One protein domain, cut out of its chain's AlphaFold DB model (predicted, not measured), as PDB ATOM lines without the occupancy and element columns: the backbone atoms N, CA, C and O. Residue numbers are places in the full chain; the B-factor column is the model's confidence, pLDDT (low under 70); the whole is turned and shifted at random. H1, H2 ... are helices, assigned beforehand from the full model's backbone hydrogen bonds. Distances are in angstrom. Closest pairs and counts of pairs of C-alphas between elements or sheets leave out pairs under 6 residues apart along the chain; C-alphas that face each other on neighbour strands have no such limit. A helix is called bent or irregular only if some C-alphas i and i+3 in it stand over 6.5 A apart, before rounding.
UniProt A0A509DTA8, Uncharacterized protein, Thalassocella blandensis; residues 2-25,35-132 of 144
ATOM      1  N   TYR A   2     148.238 199.379  98.946       76.69
ATOM      2  CA  TYR A   2     149.107 199.794 100.066       76.69
ATOM      3  C   TYR A   2     149.429 198.691 101.090       76.69
ATOM      4  O   TYR A   2     150.570 198.578 101.522       76.69
ATOM      5  N   LEU A   3     148.457 197.836 101.426       76.88
ATOM      6  CA  LEU A   3     148.643 196.761 102.409       76.88
ATOM      7  C   LEU A   3     149.648 195.692 101.952       76.88
ATOM      8  O   LEU A   3     150.479 195.257 102.739       76.88
ATOM      9  N   VAL A   4     149.613 195.304 100.674       82.56
ATOM     10  CA  VAL A   4     150.556 194.320 100.112       82.56
ATOM     11  C   VAL A   4     151.974 194.883 100.127       82.56
ATOM     12  O   VAL A   4     152.898 194.211 100.571       82.56
ATOM     13  N   PHE A   5     152.139 196.140  99.711       84.25
ATOM     14  CA  PHE A   5     153.437 196.812  99.735       84.25
ATOM     15  C   PHE A   5     153.985 196.957 101.162       84.25
ATOM     16  O   PHE A   5     155.153 196.676 101.415       84.25
ATOM     17  N   TYR A   6     153.123 197.306 102.118       82.62
ATOM     18  CA  TYR A   6     153.470 197.377 103.534       82.62
ATOM     19  C   TYR A   6     153.929 196.024 104.100       82.62
ATOM     20  O   TYR A   6     154.958 195.953 104.775       82.62
ATOM     21  N   LEU A   7     153.212 194.937 103.792       86.44
ATOM     22  CA  LEU A   7     153.602 193.587 104.207       86.44
ATOM     23  C   LEU A   7     154.916 193.140 103.560       86.44
ATOM     24  O   LEU A   7     155.732 192.518 104.234       86.44
ATOM     25  N   LEU A   8     155.153 193.488 102.293       90.31
ATOM     26  CA  LEU A   8     156.413 193.192 101.609       90.31
ATOM     27  C   LEU A   8     157.595 193.923 102.249       90.31
ATOM     28  O   LEU A   8     158.625 193.302 102.499       90.31
ATOM     29  N   ILE A   9     157.445 195.209 102.577       90.00
ATOM     30  CA  ILE A   9     158.482 195.956 103.300       90.00
ATOM     31  C   ILE A   9     158.760 195.286 104.646       90.00
ATOM     32  O   ILE A   9     159.909 194.955 104.937       90.00
ATOM     33  N   LYS A  10     157.718 195.011 105.443       90.56
ATOM     34  CA  LYS A  10     157.868 194.290 106.716       90.56
ATOM     35  C   LYS A  10     158.611 192.970 106.537       90.56
ATOM     36  O   LYS A  10     159.530 192.680 107.295       90.56
ATOM     37  N   TYR A  11     158.242 192.201 105.517       93.25
ATOM     38  CA  TYR A  11     158.849 190.910 105.232       93.25
ATOM     39  C   TYR A  11     160.345 191.025 104.965       93.25
ATOM     40  O   TYR A  11     161.126 190.281 105.558       93.25
ATOM     41  N   VAL A  12     160.753 191.978 104.125       94.94
ATOM     42  CA  VAL A  12     162.165 192.209 103.800       94.94
ATOM     43  C   VAL A  12     162.950 192.570 105.056       94.94
ATOM     44  O   VAL A  12     163.961 191.936 105.347       94.94
ATOM     45  N   PHE A  13     162.470 193.525 105.851       94.69
ATOM     46  CA  PHE A  13     163.183 193.943 107.058       94.69
ATOM     47  C   PHE A  13     163.239 192.852 108.128       94.69
ATOM     48  O   PHE A  13     164.287 192.648 108.740       94.69
ATOM     49  N   TYR A  14     162.143 192.122 108.347       95.25
ATOM     50  CA  TYR A  14     162.131 191.005 109.288       95.25
ATOM     51  C   TYR A  14     163.052 189.879 108.826       95.25
ATOM     52  O   TYR A  14     163.792 189.339 109.643       95.25
ATOM     53  N   THR A  15     163.083 189.582 107.527       95.81
ATOM     54  CA  THR A  15     164.034 188.629 106.939       95.81
ATOM     55  C   THR A  15     165.476 189.078 107.175       95.81
ATOM     56  O   THR A  15     166.287 188.290 107.657       95.81
ATOM     57  N   CYS A  16     165.798 190.351 106.924       95.38
ATOM     58  CA  CYS A  16     167.127 190.908 107.187       95.38
ATOM     59  C   CYS A  16     167.510 190.814 108.673       95.38
ATOM     60  O   CYS A  16     168.624 190.407 109.000       95.38
ATOM     61  N   TRP A  17     166.590 191.134 109.589       96.69
ATOM     62  CA  TRP A  17     166.854 191.036 111.026       96.69
ATOM     63  C   TRP A  17     167.023 189.585 111.500       96.69
ATOM     64  O   TRP A  17     167.899 189.294 112.318       96.69
ATOM     65  N   CYS A  18     166.246 188.651 110.945       94.88
ATOM     66  CA  CYS A  18     166.402 187.217 111.206       94.88
ATOM     67  C   CYS A  18     167.734 186.689 110.663       94.88
ATOM     68  O   CYS A  18     168.391 185.898 111.334       94.88
ATOM     69  N   TYR A  19     168.181 187.167 109.498       94.19
ATOM     70  CA  TYR A  19     169.503 186.849 108.956       94.19
ATOM     71  C   TYR A  19     170.621 187.308 109.903       94.19
ATOM     72  O   TYR A  19     171.535 186.537 110.206       94.19
ATOM     73  N   ILE A  20     170.528 188.537 110.428       94.06
ATOM     74  CA  ILE A  20     171.462 189.045 111.444       94.06
ATOM     75  C   ILE A  20     171.405 188.172 112.701       94.06
ATOM     76  O   ILE A  20     172.451 187.784 113.212       94.06
ATOM     77  N   GLY A  21     170.209 187.803 113.166       92.69
ATOM     78  CA  GLY A  21     170.021 186.921 114.320       92.69
ATOM     79  C   GLY A  21     170.685 185.561 114.151       92.69
ATOM     80  O   GLY A  21     171.413 185.122 115.037       92.69
ATOM     81  N   LEU A  22     170.522 184.936 112.986       91.56
ATOM     82  CA  LEU A  22     171.175 183.670 112.661       91.56
ATOM     83  C   LEU A  22     172.700 183.782 112.694       91.56
ATOM     84  O   LEU A  22     173.362 182.859 113.144       91.56
ATOM     85  N   ARG A  23     173.277 184.909 112.269       90.12
ATOM     86  CA  ARG A  23     174.730 185.139 112.356       90.12
ATOM     87  C   ARG A  23     175.194 185.479 113.774       90.12
ATOM     88  O   ARG A  23     176.289 185.093 114.167       90.12
ATOM     89  N   PHE A  24     174.390 186.229 114.519       90.81
ATOM     90  CA  PHE A  24     174.764 186.795 115.813       90.81
ATOM     91  C   PHE A  24     174.560 185.818 116.981       90.81
ATOM     92  O   PHE A  24     175.339 185.824 117.935       90.81
ATOM     93  N   LEU A  25     173.526 184.974 116.901       88.25
ATOM     94  CA  LEU A  25     173.130 184.033 117.952       88.25
ATOM     95  C   LEU A  25     173.563 182.585 117.664       88.25
ATOM     96  O   LEU A  25     173.777 181.819 118.608       88.25
ATOM     97  N   SER A  35     172.219 177.867 103.104       78.75
ATOM     98  CA  SER A  35     170.842 177.726 103.620       78.75
ATOM     99  C   SER A  35     170.415 178.835 104.588       78.75
ATOM    100  O   SER A  35     169.262 178.874 105.017       78.75
ATOM    101  N   ILE A  36     171.321 179.732 104.976       86.88
ATOM    102  CA  ILE A  36     171.010 180.759 105.976       86.88
ATOM    103  C   ILE A  36     169.994 181.785 105.453       86.88
ATOM    104  O   ILE A  36     169.137 182.233 106.206       86.88
ATOM    105  N   THR A  37     170.043 182.118 104.158       88.75
ATOM    106  CA  THR A  37     169.132 183.097 103.545       88.75
ATOM    107  C   THR A  37     167.715 182.547 103.427       88.75
ATOM    108  O   THR A  37     166.763 183.245 103.767       88.75
ATOM    109  N   SER A  38     167.560 181.288 102.998       89.81
ATOM    110  CA  SER A  38     166.247 180.635 102.941       89.81
ATOM    111  C   SER A  38     165.657 180.479 104.340       89.81
ATOM    112  O   SER A  38     164.490 180.791 104.550       89.81
ATOM    113  N   HIS A  39     166.478 180.101 105.323       90.75
ATOM    114  CA  HIS A  39     166.032 179.979 106.704       90.75
ATOM    115  C   HIS A  39     165.633 181.336 107.311       90.75
ATOM    116  O   HIS A  39     164.582 181.443 107.940       90.75
ATOM    117  N   ALA A  40     166.404 182.400 107.059       93.62
ATOM    118  CA  ALA A  40     166.048 183.759 107.467       93.62
ATOM    119  C   ALA A  40     164.713 184.216 106.860       93.62
ATOM    120  O   ALA A  40     163.906 184.833 107.555       93.62
ATOM    121  N   ALA A  41     164.472 183.893 105.587       94.69
ATOM    122  CA  ALA A  41     163.224 184.200 104.895       94.69
ATOM    123  C   ALA A  41     162.032 183.463 105.530       94.69
ATOM    124  O   ALA A  41     161.008 184.075 105.825       94.69
ATOM    125  N   THR A  42     162.186 182.172 105.844       95.00
ATOM    126  CA  THR A  42     161.166 181.395 106.565       95.00
ATOM    127  C   THR A  42     160.867 181.982 107.949       95.00
ATOM    128  O   THR A  42     159.703 182.143 108.309       95.00
ATOM    129  N   LEU A  43     161.895 182.371 108.711       94.88
ATOM    130  CA  LEU A  43     161.714 183.024 110.012       94.88
ATOM    131  C   LEU A  43     161.029 184.392 109.882       94.88
ATOM    132  O   LEU A  43     160.125 184.703 110.657       94.88
ATOM    133  N   GLY A  44     161.397 185.186 108.873       94.12
ATOM    134  CA  GLY A  44     160.735 186.452 108.552       94.12
ATOM    135  C   GLY A  44     159.255 186.268 108.200       94.12
ATOM    136  O   GLY A  44     158.414 187.071 108.606       94.12
ATOM    137  N   PHE A  45     158.910 185.180 107.511       95.44
ATOM    138  CA  PHE A  45     157.524 184.828 107.209       95.44
ATOM    139  C   PHE A  45     156.747 184.447 108.475       95.44
ATOM    140  O   PHE A  45     155.674 184.999 108.724       95.44
ATOM    141  N   TYR A  46     157.306 183.578 109.326       95.50
ATOM    142  CA  TYR A  46     156.690 183.248 110.615       95.50
ATOM    143  C   TYR A  46     156.495 184.483 111.489       95.50
ATOM    144  O   TYR A  46     155.453 184.632 112.123       95.50
ATOM    145  N   ARG A  47     157.448 185.419 111.459       94.38
ATOM    146  CA  ARG A  47     157.332 186.690 112.168       94.38
ATOM    147  C   ARG A  47     156.120 187.506 111.711       94.38
ATOM    148  O   ARG A  47     155.452 188.087 112.565       94.38
ATOM    149  N   ILE A  48     155.818 187.536 110.409       92.56
ATOM    150  CA  ILE A  48     154.605 188.182 109.878       92.56
ATOM    151  C   ILE A  48     153.342 187.458 110.336       92.56
ATOM    152  O   ILE A  48     152.369 188.111 110.703       92.56
ATOM    153  N   LEU A  49     153.330 186.126 110.324       93.69
ATOM    154  CA  LEU A  49     152.159 185.378 110.782       93.69
ATOM    155  C   LEU A  49     151.862 185.645 112.261       93.69
ATOM    156  O   LEU A  49     150.708 185.883 112.614       93.69
ATOM    157  N   LEU A  50     152.898 185.692 113.104       93.44
ATOM    158  CA  LEU A  50     152.768 186.079 114.512       93.44
ATOM    159  C   LEU A  50     152.228 187.509 114.652       93.44
ATOM    160  O   LEU A  50     151.248 187.707 115.366       93.44
ATOM    161  N   SER A  51     152.780 188.461 113.892       88.88
ATOM    162  CA  SER A  51     152.309 189.854 113.833       88.88
ATOM    163  C   SER A  51     150.819 189.978 113.532       88.88
ATOM    164  O   SER A  51     150.134 190.821 114.111       88.88
ATOM    165  N   ILE A  52     150.326 189.173 112.588       88.75
ATOM    166  CA  ILE A  52     148.916 189.165 112.194       88.75
ATOM    167  C   ILE A  52     148.075 188.537 113.307       88.75
ATOM    168  O   ILE A  52     147.085 189.129 113.726       88.75
ATOM    169  N   GLY A  53     148.480 187.372 113.818       90.06
ATOM    170  CA  GLY A  53     147.760 186.678 114.886       90.06
ATOM    171  C   GLY A  53     147.617 187.539 116.141       90.06
ATOM    172  O   GLY A  53     146.502 187.787 116.602       90.06
ATOM    173  N   PHE A  54     148.728 188.072 116.653       90.06
ATOM    174  CA  PHE A  54     148.706 188.960 117.812       90.06
ATOM    175  C   PHE A  54     148.045 190.306 117.516       90.06
ATOM    176  O   PHE A  54     147.361 190.835 118.386       90.06
ATOM    177  N   GLY A  55     148.181 190.851 116.305       85.88
ATOM    178  CA  GLY A  55     147.498 192.087 115.920       85.88
ATOM    179  C   GLY A  55     145.975 191.960 115.921       85.88
ATOM    180  O   GLY A  55     145.292 192.860 116.408       85.88
ATOM    181  N   ILE A  56     145.432 190.826 115.462       85.88
ATOM    182  CA  ILE A  56     143.996 190.523 115.577       85.88
ATOM    183  C   ILE A  56     143.590 190.458 117.053       85.88
ATOM    184  O   ILE A  56     142.632 191.120 117.447       85.88
ATOM    185  N   LEU A  57     144.335 189.712 117.878       86.81
ATOM    186  CA  LEU A  57     144.045 189.580 119.310       86.81
ATOM    187  C   LEU A  57     144.068 190.933 120.028       86.81
ATOM    188  O   LEU A  57     143.134 191.251 120.760       86.81
ATOM    189  N   ILE A  58     145.090 191.755 119.774       84.94
ATOM    190  CA  ILE A  58     145.204 193.110 120.324       84.94
ATOM    191  C   ILE A  58     144.013 193.964 119.887       84.94
ATOM    192  O   ILE A  58     143.412 194.638 120.719       84.94
ATOM    193  N   GLY A  59     143.626 193.905 118.611       80.12
ATOM    194  CA  GLY A  59     142.477 194.648 118.095       80.12
ATOM    195  C   GLY A  59     141.169 194.355 118.839       80.12
ATOM    196  O   GLY A  59     140.350 195.261 118.983       80.12
ATOM    197  N   LEU A  60     140.999 193.136 119.362       81.50
ATOM    198  CA  LEU A  60     139.820 192.741 120.141       81.50
ATOM    199  C   LEU A  60     139.848 193.252 121.590       81.50
ATOM    200  O   LEU A  60     138.789 193.513 122.158       81.50
ATOM    201  N   ILE A  61     141.031 193.406 122.194       81.62
ATOM    202  CA  ILE A  61     141.175 193.725 123.628       81.62
ATOM    203  C   ILE A  61     141.598 195.173 123.909       81.62
ATOM    204  O   ILE A  61     141.503 195.627 125.048       81.62
ATOM    205  N   VAL A  62     142.062 195.919 122.902       78.88
ATOM    206  CA  VAL A  62     142.653 197.253 123.113       78.88
ATOM    207  C   VAL A  62     141.637 198.302 123.566       78.88
ATOM    208  O   VAL A  62     141.994 199.197 124.326       78.88
ATOM    209  N   GLY A  63     140.368 198.180 123.160       72.75
ATOM    210  CA  GLY A  63     139.295 199.094 123.570       72.75
ATOM    211  C   GLY A  63     139.108 199.142 125.095       72.75
ATOM    212  O   GLY A  63     139.280 200.210 125.683       72.75
ATOM    213  N   PRO A  64     138.834 197.995 125.750       77.81
ATOM    214  CA  PRO A  64     138.755 197.903 127.210       77.81
ATOM    215  C   PRO A  64     140.021 198.370 127.940       77.81
ATOM    216  O   PRO A  64     139.937 199.021 128.980       77.81
ATOM    217  N   ILE A  65     141.207 198.073 127.401       76.31
ATOM    218  CA  ILE A  65     142.474 198.477 128.028       76.31
ATOM    219  C   ILE A  65     142.642 200.002 127.965       76.31
ATOM    220  O   ILE A  65     142.999 200.624 128.967       76.31
ATOM    221  N   ASN A  66     142.325 200.626 126.824       74.62
ATOM    222  CA  ASN A  66     142.471 202.072 126.675       74.62
ATOM    223  C   ASN A  66     141.521 202.850 127.591       74.62
ATOM    224  O   ASN A  66     141.906 203.885 128.131       74.62
ATOM    225  N   SER A  67     140.309 202.333 127.828       76.31
ATOM    226  CA  SER A  67     139.360 202.965 128.754       76.31
ATOM    227  C   SER A  67     139.834 202.990 130.210       76.31
ATOM    228  O   SER A  67     139.369 203.828 130.974       76.31
ATOM    229  N   VAL A  68     140.759 202.102 130.591       79.69
ATOM    230  CA  VAL A  68     141.324 202.044 131.949       79.69
ATOM    231  C   VAL A  68     142.551 202.945 132.082       79.69
ATOM    232  O   VAL A  68     142.700 203.635 133.087       79.69
ATOM    233  N   ILE A  69     143.437 202.947 131.083       81.44
ATOM    234  CA  ILE A  69     144.696 203.708 131.133       81.44
ATOM    235  C   ILE A  69     144.464 205.196 130.829       81.44
ATOM    236  O   ILE A  69     145.148 206.050 131.390       81.44
ATOM    237  N   GLY A  70     143.526 205.523 129.933       76.75
ATOM    238  CA  GLY A  70     143.197 206.905 129.566       76.75
ATOM    239  C   GLY A  70     144.310 207.658 128.824       76.75
ATOM    240  O   GLY A  70     144.195 208.861 128.603       76.75
ATOM    241  N   ASN A  71     145.390 206.972 128.440       80.69
ATOM    242  CA  ASN A  71     146.496 207.526 127.668       80.69
ATOM    243  C   ASN A  71     146.900 206.546 126.568       80.69
ATOM    244  O   ASN A  71     147.552 205.534 126.815       80.69
ATOM    245  N   ASP A  72     146.556 206.924 125.347       73.81
ATOM    246  CA  ASP A  72     146.856 206.225 124.107       73.81
ATOM    247  C   ASP A  72     148.321 205.744 124.022       73.81
ATOM    248  O   ASP A  72     148.583 204.566 123.791       73.81
ATOM    249  N   TYR A  73     149.312 206.600 124.281       76.31
ATOM    250  CA  TYR A  73     150.726 206.211 124.188       76.31
ATOM    251  C   TYR A  73     151.117 205.148 125.218       76.31
ATOM    252  O   TYR A  73     151.855 204.215 124.897       76.31
ATOM    253  N   LEU A  74     150.607 205.264 126.446       79.94
ATOM    254  CA  LEU A  74     150.861 204.280 127.496       79.94
ATOM    255  C   LEU A  74     150.155 202.958 127.201       79.94
ATOM    256  O   LEU A  74     150.777 201.910 127.343       79.94
ATOM    257  N   THR A  75     148.911 202.994 126.717       78.94
ATOM    258  CA  THR A  75     148.186 201.807 126.246       78.94
ATOM    259  C   THR A  75     148.953 201.109 125.131       78.94
ATOM    260  O   THR A  75     149.107 199.888 125.147       78.94
ATOM    261  N   TYR A  76     149.487 201.878 124.182       79.06
ATOM    262  CA  TYR A  76     150.305 201.343 123.105       79.06
ATOM    263  C   TYR A  76     151.542 200.618 123.652       79.06
ATOM    264  O   TYR A  76     151.750 199.447 123.347       79.06
ATOM    265  N   ILE A  77     152.342 201.264 124.502       83.31
ATOM    266  CA  ILE A  77     153.557 200.648 125.058       83.31
ATOM    267  C   ILE A  77     153.201 199.415 125.902       83.31
ATOM    268  O   ILE A  77     153.802 198.355 125.735       83.31
ATOM    269  N   ALA A  78     152.186 199.523 126.762       84.69
ATOM    270  CA  ALA A  78     151.767 198.457 127.666       84.69
ATOM    271  C   ALA A  78     151.254 197.209 126.933       84.69
ATOM    272  O   ALA A  78     151.410 196.103 127.440       84.69
ATOM    273  N   VAL A  79     150.656 197.367 125.750       85.19
ATOM    274  CA  VAL A  79     150.109 196.245 124.977       85.19
ATOM    275  C   VAL A  79     151.111 195.729 123.947       85.19
ATOM    276  O   VAL A  79     151.362 194.527 123.870       85.19
ATOM    277  N   TYR A  80     151.712 196.622 123.160       83.94
ATOM    278  CA  TYR A  80     152.565 196.223 122.047       83.94
ATOM    279  C   TYR A  80     153.943 195.766 122.527       83.94
ATOM    280  O   TYR A  80     154.431 194.756 122.028       83.94
ATOM    281  N   SER A  81     154.581 196.427 123.500       87.69
ATOM    282  CA  SER A  81     155.942 196.046 123.914       87.69
ATOM    283  C   SER A  81     156.035 194.610 124.456       87.69
ATOM    284  O   SER A  81     156.913 193.882 123.986       87.69
ATOM    285  N   PRO A  82     155.140 194.132 125.346       91.06
ATOM    286  CA  PRO A  82     155.167 192.739 125.802       91.06
ATOM    287  C   PRO A  82     154.942 191.740 124.669       91.06
ATOM    288  O   PRO A  82     155.651 190.740 124.576       91.06
ATOM    289  N   VAL A  83     154.011 192.035 123.759       91.94
ATOM    290  CA  VAL A  83     153.763 191.190 122.585       91.94
ATOM    291  C   VAL A  83     155.006 191.118 121.702       91.94
ATOM    292  O   VAL A  83     155.421 190.024 121.336       91.94
ATOM    293  N   ARG A  84     155.681 192.244 121.441       92.44
ATOM    294  CA  ARG A  84     156.929 192.253 120.664       92.44
ATOM    295  C   ARG A  84     158.032 191.429 121.321       92.44
ATOM    296  O   ARG A  84     158.773 190.761 120.603       92.44
ATOM    297  N   ILE A  85     158.146 191.471 122.651       94.69
ATOM    298  CA  ILE A  85     159.103 190.642 123.401       94.69
ATOM    299  C   ILE A  85     158.798 189.160 123.178       94.69
ATOM    300  O   ILE A  85     159.718 188.396 122.895       94.69
ATOM    301  N   ILE A  86     157.526 188.756 123.250       95.12
ATOM    302  CA  ILE A  86     157.103 187.366 123.027       95.12
ATOM    303  C   ILE A  86     157.375 186.937 121.582       95.12
ATOM    304  O   ILE A  86     157.972 185.889 121.353       95.12
ATOM    305  N   GLU A  87     156.978 187.749 120.602       94.88
ATOM    306  CA  GLU A  87     157.150 187.442 119.181       94.88
ATOM    307  C   GLU A  87     158.626 187.291 118.808       94.88
ATOM    308  O   GLU A  87     159.020 186.291 118.207       94.88
ATOM    309  N   TRP A  88     159.457 188.273 119.171       96.12
ATOM    310  CA  TRP A  88     160.886 188.208 118.891       96.12
ATOM    311  C   TRP A  88     161.555 187.124 119.726       96.12
ATOM    312  O   TRP A  88     162.322 186.350 119.169       96.12
ATOM    313  N   GLY A  89     161.210 186.978 121.004       95.44
ATOM    314  CA  GLY A  89     161.707 185.899 121.856       95.44
ATOM    315  C   GLY A  89     161.436 184.514 121.266       95.44
ATOM    316  O   GLY A  89     162.338 183.681 121.225       95.44
ATOM    317  N   PHE A  90     160.243 184.286 120.712       95.56
ATOM    318  CA  PHE A  90     159.907 183.036 120.035       95.56
ATOM    319  C   PHE A  90     160.770 182.800 118.787       95.56
ATOM    320  O   PHE A  90     161.338 181.722 118.634       95.56
ATOM    321  N   ILE A  91     160.945 183.802 117.918       95.81
ATOM    322  CA  ILE A  91     161.833 183.669 116.748       95.81
ATOM    323  C   ILE A  91     163.283 183.415 117.184       95.81
ATOM    324  O   ILE A  91     163.961 182.564 116.612       95.81
ATOM    325  N   GLY A  92     163.753 184.104 118.224       93.62
ATOM    326  CA  GLY A  92     165.078 183.887 118.796       93.62
ATOM    327  C   GLY A  92     165.246 182.467 119.334       93.62
ATOM    328  O   GLY A  92     166.285 181.853 119.111       93.62
ATOM    329  N   TYR A  93     164.221 181.929 120.000       94.00
ATOM    330  CA  TYR A  93     164.193 180.553 120.498       94.00
ATOM    331  C   TYR A  93     164.344 179.525 119.369       94.00
ATOM    332  O   TYR A  93     165.088 178.555 119.518       94.00
ATOM    333  N   LEU A  94     163.707 179.772 118.217       92.31
ATOM    334  CA  LEU A  94     163.902 178.958 117.013       92.31
ATOM    335  C   LEU A  94     165.337 179.074 116.473       92.31
ATOM    336  O   LEU A  94     165.945 178.064 116.133       92.31
ATOM    337  N   ILE A  95     165.907 180.284 116.444       91.94
ATOM    338  CA  ILE A  95     167.280 180.534 115.967       91.94
ATOM    339  C   ILE A  95     168.324 179.791 116.812       91.94
ATOM    340  O   ILE A  95     169.287 179.252 116.266       91.94
ATOM    341  N   VAL A  96     168.151 179.751 118.135       91.06
ATOM    342  CA  VAL A  96     169.067 179.035 119.043       91.06
ATOM    343  C   VAL A  96     168.757 177.540 119.153       91.06
ATOM    344  O   VAL A  96     169.292 176.879 120.039       91.06
ATOM    345  N   ASN A  97     167.918 177.004 118.260       88.88
ATOM    346  CA  ASN A  97     167.542 175.592 118.199       88.88
ATOM    347  C   ASN A  97     167.032 175.046 119.542       88.88
ATOM    348  O   ASN A  97     167.434 173.975 119.990       88.88
ATOM    349  N   HIS A  98     166.158 175.808 120.196       88.00
ATOM    350  CA  HIS A  98     165.510 175.421 121.448       88.00
ATOM    351  C   HIS A  98     166.436 175.276 122.675       88.00
ATOM    352  O   HIS A  98     166.025 174.742 123.706       88.00
ATOM    353  N   GLU A  99     167.674 175.774 122.608       87.94
ATOM    354  CA  GLU A  99     168.615 175.737 123.733       87.94
ATOM    355  C   GLU A  99     168.296 176.832 124.773       87.94
ATOM    356  O   GLU A  99     168.665 177.998 124.601       87.94
ATOM    357  N   TRP A 100     167.639 176.455 125.876       87.25
ATOM    358  CA  TRP A 100     167.226 177.371 126.954       87.25
ATOM    359  C   TRP A 100     168.373 178.185 127.564       87.25
ATOM    360  O   TRP A 100     168.205 179.378 127.820       87.25
ATOM    361  N   ASP A 101     169.557 177.589 127.711       88.44
ATOM    362  CA  ASP A 101     170.735 178.266 128.267       88.44
ATOM    363  C   ASP A 101     171.147 179.495 127.444       88.44
ATOM    364  O   ASP A 101     171.674 180.476 127.972       88.44
ATOM    365  N   ARG A 102     170.870 179.485 126.135       84.38
ATOM    366  CA  ARG A 102     171.216 180.595 125.238       84.38
ATOM    367  C   ARG A 102     170.215 181.739 125.275       84.38
ATOM    368  O   ARG A 102     170.579 182.865 124.929       84.38
ATOM    369  N   ILE A 103     168.985 181.473 125.706       88.31
ATOM    370  CA  ILE A 103     167.928 182.483 125.834       88.31
ATOM    371  C   ILE A 103     168.279 183.477 126.944       88.31
ATOM    372  O   ILE A 103     168.045 184.673 126.803       88.31
ATOM    373  N   MET A 104     168.924 183.009 128.015       87.88
ATOM    374  CA  MET A 104     169.304 183.835 129.169       87.88
ATOM    375  C   MET A 104     170.602 184.634 128.954       87.88
ATOM    376  O   MET A 104     171.248 185.064 129.909       87.88
ATOM    377  N   THR A 105     171.012 184.849 127.701       92.56
ATOM    378  CA  THR A 105     172.237 185.589 127.378       92.56
ATOM    379  C   THR A 105     171.949 187.049 127.046       92.56
ATOM    380  O   THR A 105     170.937 187.389 126.432       92.56
ATOM    381  N   ILE A 106     172.904 187.933 127.354       93.62
ATOM    382  CA  ILE A 106     172.806 189.349 126.967       93.62
ATOM    383  C   ILE A 106     172.707 189.523 125.446       93.62
ATOM    384  O   ILE A 106     172.026 190.423 124.969       93.62
ATOM    385  N   LYS A 107     173.328 188.625 124.669       93.62
ATOM    386  CA  LYS A 107     173.228 188.619 123.205       93.62
ATOM    387  C   LYS A 107     171.792 188.382 122.748       93.62
ATOM    388  O   LYS A 107     171.315 189.097 121.871       93.62
ATOM    389  N   PHE A 108     171.101 187.421 123.358       94.25
ATOM    390  CA  PHE A 108     169.695 187.161 123.072       94.25
ATOM    391  C   PHE A 108     168.829 188.378 123.413       94.25
ATOM    392  O   PHE A 108     168.072 188.846 122.566       94.25
ATOM    393  N   ALA A 109     169.008 188.948 124.608       95.06
ATOM    394  CA  ALA A 109     168.276 190.138 125.038       95.06
ATOM    395  C   ALA A 109     168.495 191.338 124.095       95.06
ATOM    396  O   ALA A 109     167.532 191.990 123.695       95.06
ATOM    397  N   LEU A 110     169.739 191.595 123.676       95.88
ATOM    398  CA  LEU A 110     170.074 192.653 122.716       95.88
ATOM    399  C   LEU A 110     169.451 192.407 121.340       95.88
ATOM    400  O   LEU A 110     168.977 193.346 120.702       95.88
ATOM    401  N   TRP A 111     169.421 191.156 120.882       96.00
ATOM    402  CA  TRP A 111     168.795 190.814 119.610       96.00
ATOM    403  C   TRP A 111     167.269 190.989 119.651       96.00
ATOM    404  O   TRP A 111     166.692 191.537 118.708       96.00
ATOM    405  N   VAL A 112     166.619 190.614 120.760       96.50
ATOM    406  CA  VAL A 112     165.188 190.882 120.984       96.50
ATOM    407  C   VAL A 112     164.926 192.387 121.027       96.50
ATOM    408  O   VAL A 112     164.041 192.865 120.323       96.50
ATOM    409  N   ALA A 113     165.721 193.151 121.781       95.50
ATOM    410  CA  ALA A 113     165.594 194.606 121.864       95.50
ATOM    411  C   ALA A 113     165.751 195.283 120.491       95.50
ATOM    412  O   ALA A 113     164.951 196.145 120.127       95.50
ATOM    413  N   GLY A 114     166.729 194.853 119.689       95.19
ATOM    414  CA  GLY A 114     166.885 195.331 118.316       95.19
ATOM    415  C   GLY A 114     165.706 194.938 117.420       95.19
ATOM    416  O   GLY A 114     165.256 195.753 116.620       95.19
ATOM    417  N   GLY A 115     165.125 193.752 117.612       94.56
ATOM    418  CA  GLY A 115     163.895 193.343 116.932       94.56
ATOM    419  C   GLY A 115     162.715 194.260 117.262       94.56
ATOM    420  O   GLY A 115     161.991 194.688 116.362       94.56
ATOM    421  N   ILE A 116     162.539 194.616 118.539       93.12
ATOM    422  CA  ILE A 116     161.515 195.577 118.978       93.12
ATOM    423  C   ILE A 116     161.725 196.925 118.283       93.12
ATOM    424  O   ILE A 116     160.764 197.499 117.776       93.12
ATOM    425  N   LEU A 117     162.971 197.403 118.205       92.62
ATOM    426  CA  LEU A 117     163.304 198.658 117.533       92.62
ATOM    427  C   LEU A 117     163.002 198.604 116.026       92.62
ATOM    428  O   LEU A 117     162.398 199.533 115.495       92.62
ATOM    429  N   VAL A 118     163.365 197.511 115.343       92.88
ATOM    430  CA  VAL A 118     163.044 197.296 113.919       92.88
ATOM    431  C   VAL A 118     161.535 197.310 113.700       92.88
ATOM    432  O   VAL A 118     161.055 197.986 112.792       92.88
ATOM    433  N   SER A 119     160.779 196.602 114.542       89.75
ATOM    434  CA  SER A 119     159.322 196.650 114.510       89.75
ATOM    435  C   SER A 119     158.829 198.088 114.668       89.75
ATOM    436  O   SER A 119     158.158 198.577 113.768       89.75
ATOM    437  N   PHE A 120     159.251 198.794 115.720       85.56
ATOM    438  CA  PHE A 120     158.829 200.167 116.001       85.56
ATOM    439  C   PHE A 120     159.073 201.134 114.835       85.56
ATOM    440  O   PHE A 120     158.189 201.899 114.444       85.56
ATOM    441  N   LEU A 121     160.259 201.068 114.227       86.25
ATOM    442  CA  LEU A 121     160.630 201.921 113.097       86.25
ATOM    443  C   LEU A 121     159.774 201.666 111.850       86.25
ATOM    444  O   LEU A 121     159.504 202.597 111.098       86.25
ATOM    445  N   LEU A 122     159.340 200.425 111.625       81.25
ATOM    446  CA  LEU A 122     158.542 200.056 110.452       81.25
ATOM    447  C   LEU A 122     157.048 200.264 110.664       81.25
ATOM    448  O   LEU A 122     156.323 200.568 109.717       81.25
ATOM    449  N   THR A 123     156.567 200.041 111.885       74.12
ATOM    450  CA  THR A 123     155.134 200.039 112.180       74.12
ATOM    451  C   THR A 123     154.640 201.335 112.740       74.12
ATOM    452  O   THR A 123     153.545 201.765 112.391       74.12
ATOM    453  N   ASP A 124     155.428 201.952 113.603       71.19
ATOM    454  CA  ASP A 124     154.912 202.983 114.482       71.19
ATOM    455  C   ASP A 124     155.394 204.348 114.053       71.19
ATOM    456  O   ASP A 124     154.574 205.254 113.957       71.19
ATOM    457  N   LEU A 125     156.668 204.489 113.679       74.56
ATOM    458  CA  LEU A 125     157.212 205.767 113.219       74.56
ATOM    459  C   LEU A 125     156.451 206.353 112.008       74.56
ATOM    460  O   LEU A 125     156.060 207.519 112.083       74.56
ATOM    461  N   PRO A 126     156.152 205.594 110.930       70.50
ATOM    462  CA  PRO A 126     155.405 206.136 109.796       70.50
ATOM    463  C   PRO A 126     153.976 206.511 110.188       70.50
ATOM    464  O   PRO A 126     153.418 207.474 109.676       70.50
ATOM    465  N   VAL A 127     153.381 205.774 111.128       62.94
ATOM    466  CA  VAL A 127     152.017 206.032 111.591       62.94
ATOM    467  C   VAL A 127     151.960 207.269 112.485       62.94
ATOM    468  O   VAL A 127     151.064 208.089 112.316       62.94
ATOM    469  N   PHE A 128     152.931 207.454 113.381       64.19
ATOM    470  CA  PHE A 128     153.056 208.679 114.168       64.19
ATOM    471  C   PHE A 128     153.266 209.901 113.273       64.19
ATOM    472  O   PHE A 128     152.625 210.925 113.489       64.19
ATOM    473  N   ALA A 129     154.111 209.773 112.246       64.31
ATOM    474  CA  ALA A 129     154.397 210.856 111.313       64.31
ATOM    475  C   ALA A 129     153.198 211.218 110.416       64.31
ATOM    476  O   ALA A 129     153.019 212.388 110.090       64.31
ATOM    477  N   VAL A 130     152.377 210.237 110.017       62.69
ATOM    478  CA  VAL A 130     151.276 210.443 109.056       62.69
ATOM    479  C   VAL A 130     149.925 210.704 109.732       62.69
ATOM    480  O   VAL A 130     149.133 211.482 109.208       62.69
ATOM    481  N   LEU A 131     149.630 210.069 110.872       56.19
ATOM    482  CA  LEU A 131     148.302 210.106 111.510       56.19
ATOM    483  C   LEU A 131     148.253 210.913 112.819       56.19
ATOM    484  O   LEU A 131     147.193 210.992 113.438       56.19
ATOM    485  N   GLY A 132     149.365 211.514 113.255       57.84
ATOM    486  CA  GLY A 132     149.398 212.421 114.410       57.84
ATOM    487  C   GLY A 132     149.153 211.761 115.774       57.84
ATOM    488  O   GLY A 132     148.968 212.467 116.760       57.84
TER     489      GLY A 132
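This is residues 2 to 25 and 35 to 132 of the 144 residues of an uncharacterized protein of Thalassocella blandensis (UniProt A0A509DTA8). Picture two pairs of helices laid crosswise on each other: H2 and H3 make a long helical hairpin, and H1 and H5, side by side and running opposite ways, cross it, H1 over H2 and H5 over H3. The short H4 sits in the turn between H3 and H5, and at the other end of H5 residues 125 to 132, with H6, stick out. The printed part has 122 residues with six named helices, in the order H1 to H6, and no named strand; its class is all helix. It is compact, with a radius of gyration of the C-alphas of 15.1 A, and spans 45 by 34 by 22 A.

Find C-alpha 2 at (149.107, 199.794, 100.066); from there H1 runs through residues 2 to 25, 33.8 A long. Past the cut, look for H2 at residues 36 to 69, 43.0 A from first to last C-alpha. H2 is irregular: it has a kink of 56 degrees near residue 61, and C-alphas 60 and 63 are 7.2 A apart. From C-alpha 72 at (146.856, 206.225, 124.107), H3 runs through residues 72 to 95, 33.8 A. It is neither bent nor irregular, but only just: C-alphas 79 and 82 are 6.2 A apart. H4 is residues 100 to 103, H5 is residues 106 to 123, 25.4 A long, and H6 is residues 125 to 131, ending with C-alpha 131 at (148.302, 210.106, 111.510).

Begin at H3, the hub, which touches four helices. H2 and H3 are a hairpin at a shallow tilt of 27 degrees; their closest C-alphas, of Asn 66 and Thr 75, are 5.7 A apart. H5 touches residues 81 to 92 of H3 at a steep tilt of 52 degrees, opposite ways, closest at the C-alphas of Trp 88 and Val 112, 5.5 A. H1 and H5 touch at a shallow tilt of 13 degrees, opposite ways; look at the C-alphas of Gly 21 and Trp 111, their closest, 6.7 A apart. H1 touches residues 36 to 48 of H2 at a steep tilt of 64 degrees, with the C-alphas of Thr 15 and Gly 44 closest at 4.3 A. Residues 21 to 25 of H1 touch residues 92 to 95 of H3, closest at the C-alphas of Leu 22 and Ile 95, 6.0 A. H4 only just touches H3, with 3 pairs of C-alphas within 8 A, the closest being those of Tyr 93 and Ile 103 at 6.8 A. H2 and H5 are apart, and H5 and H6 meet only through their link. Every O i to N i+4 pair is within hydrogen-bond range in H1, H5 and H6, against 27 of 30 in H2 and 18 of 20 in H3; H4 is too short for such a pair.

The two C-alphas farthest apart, of Ser 35 and Gly 70, are 47.8 A apart. Residues 26 to 34 are not printed, and C-alphas 25 and 35 are 15.8 A apart across this cut. The links printed whole are tight. The mean pLDDT of the printed part is 86.9; look for values under 70 at residues 127 to 132.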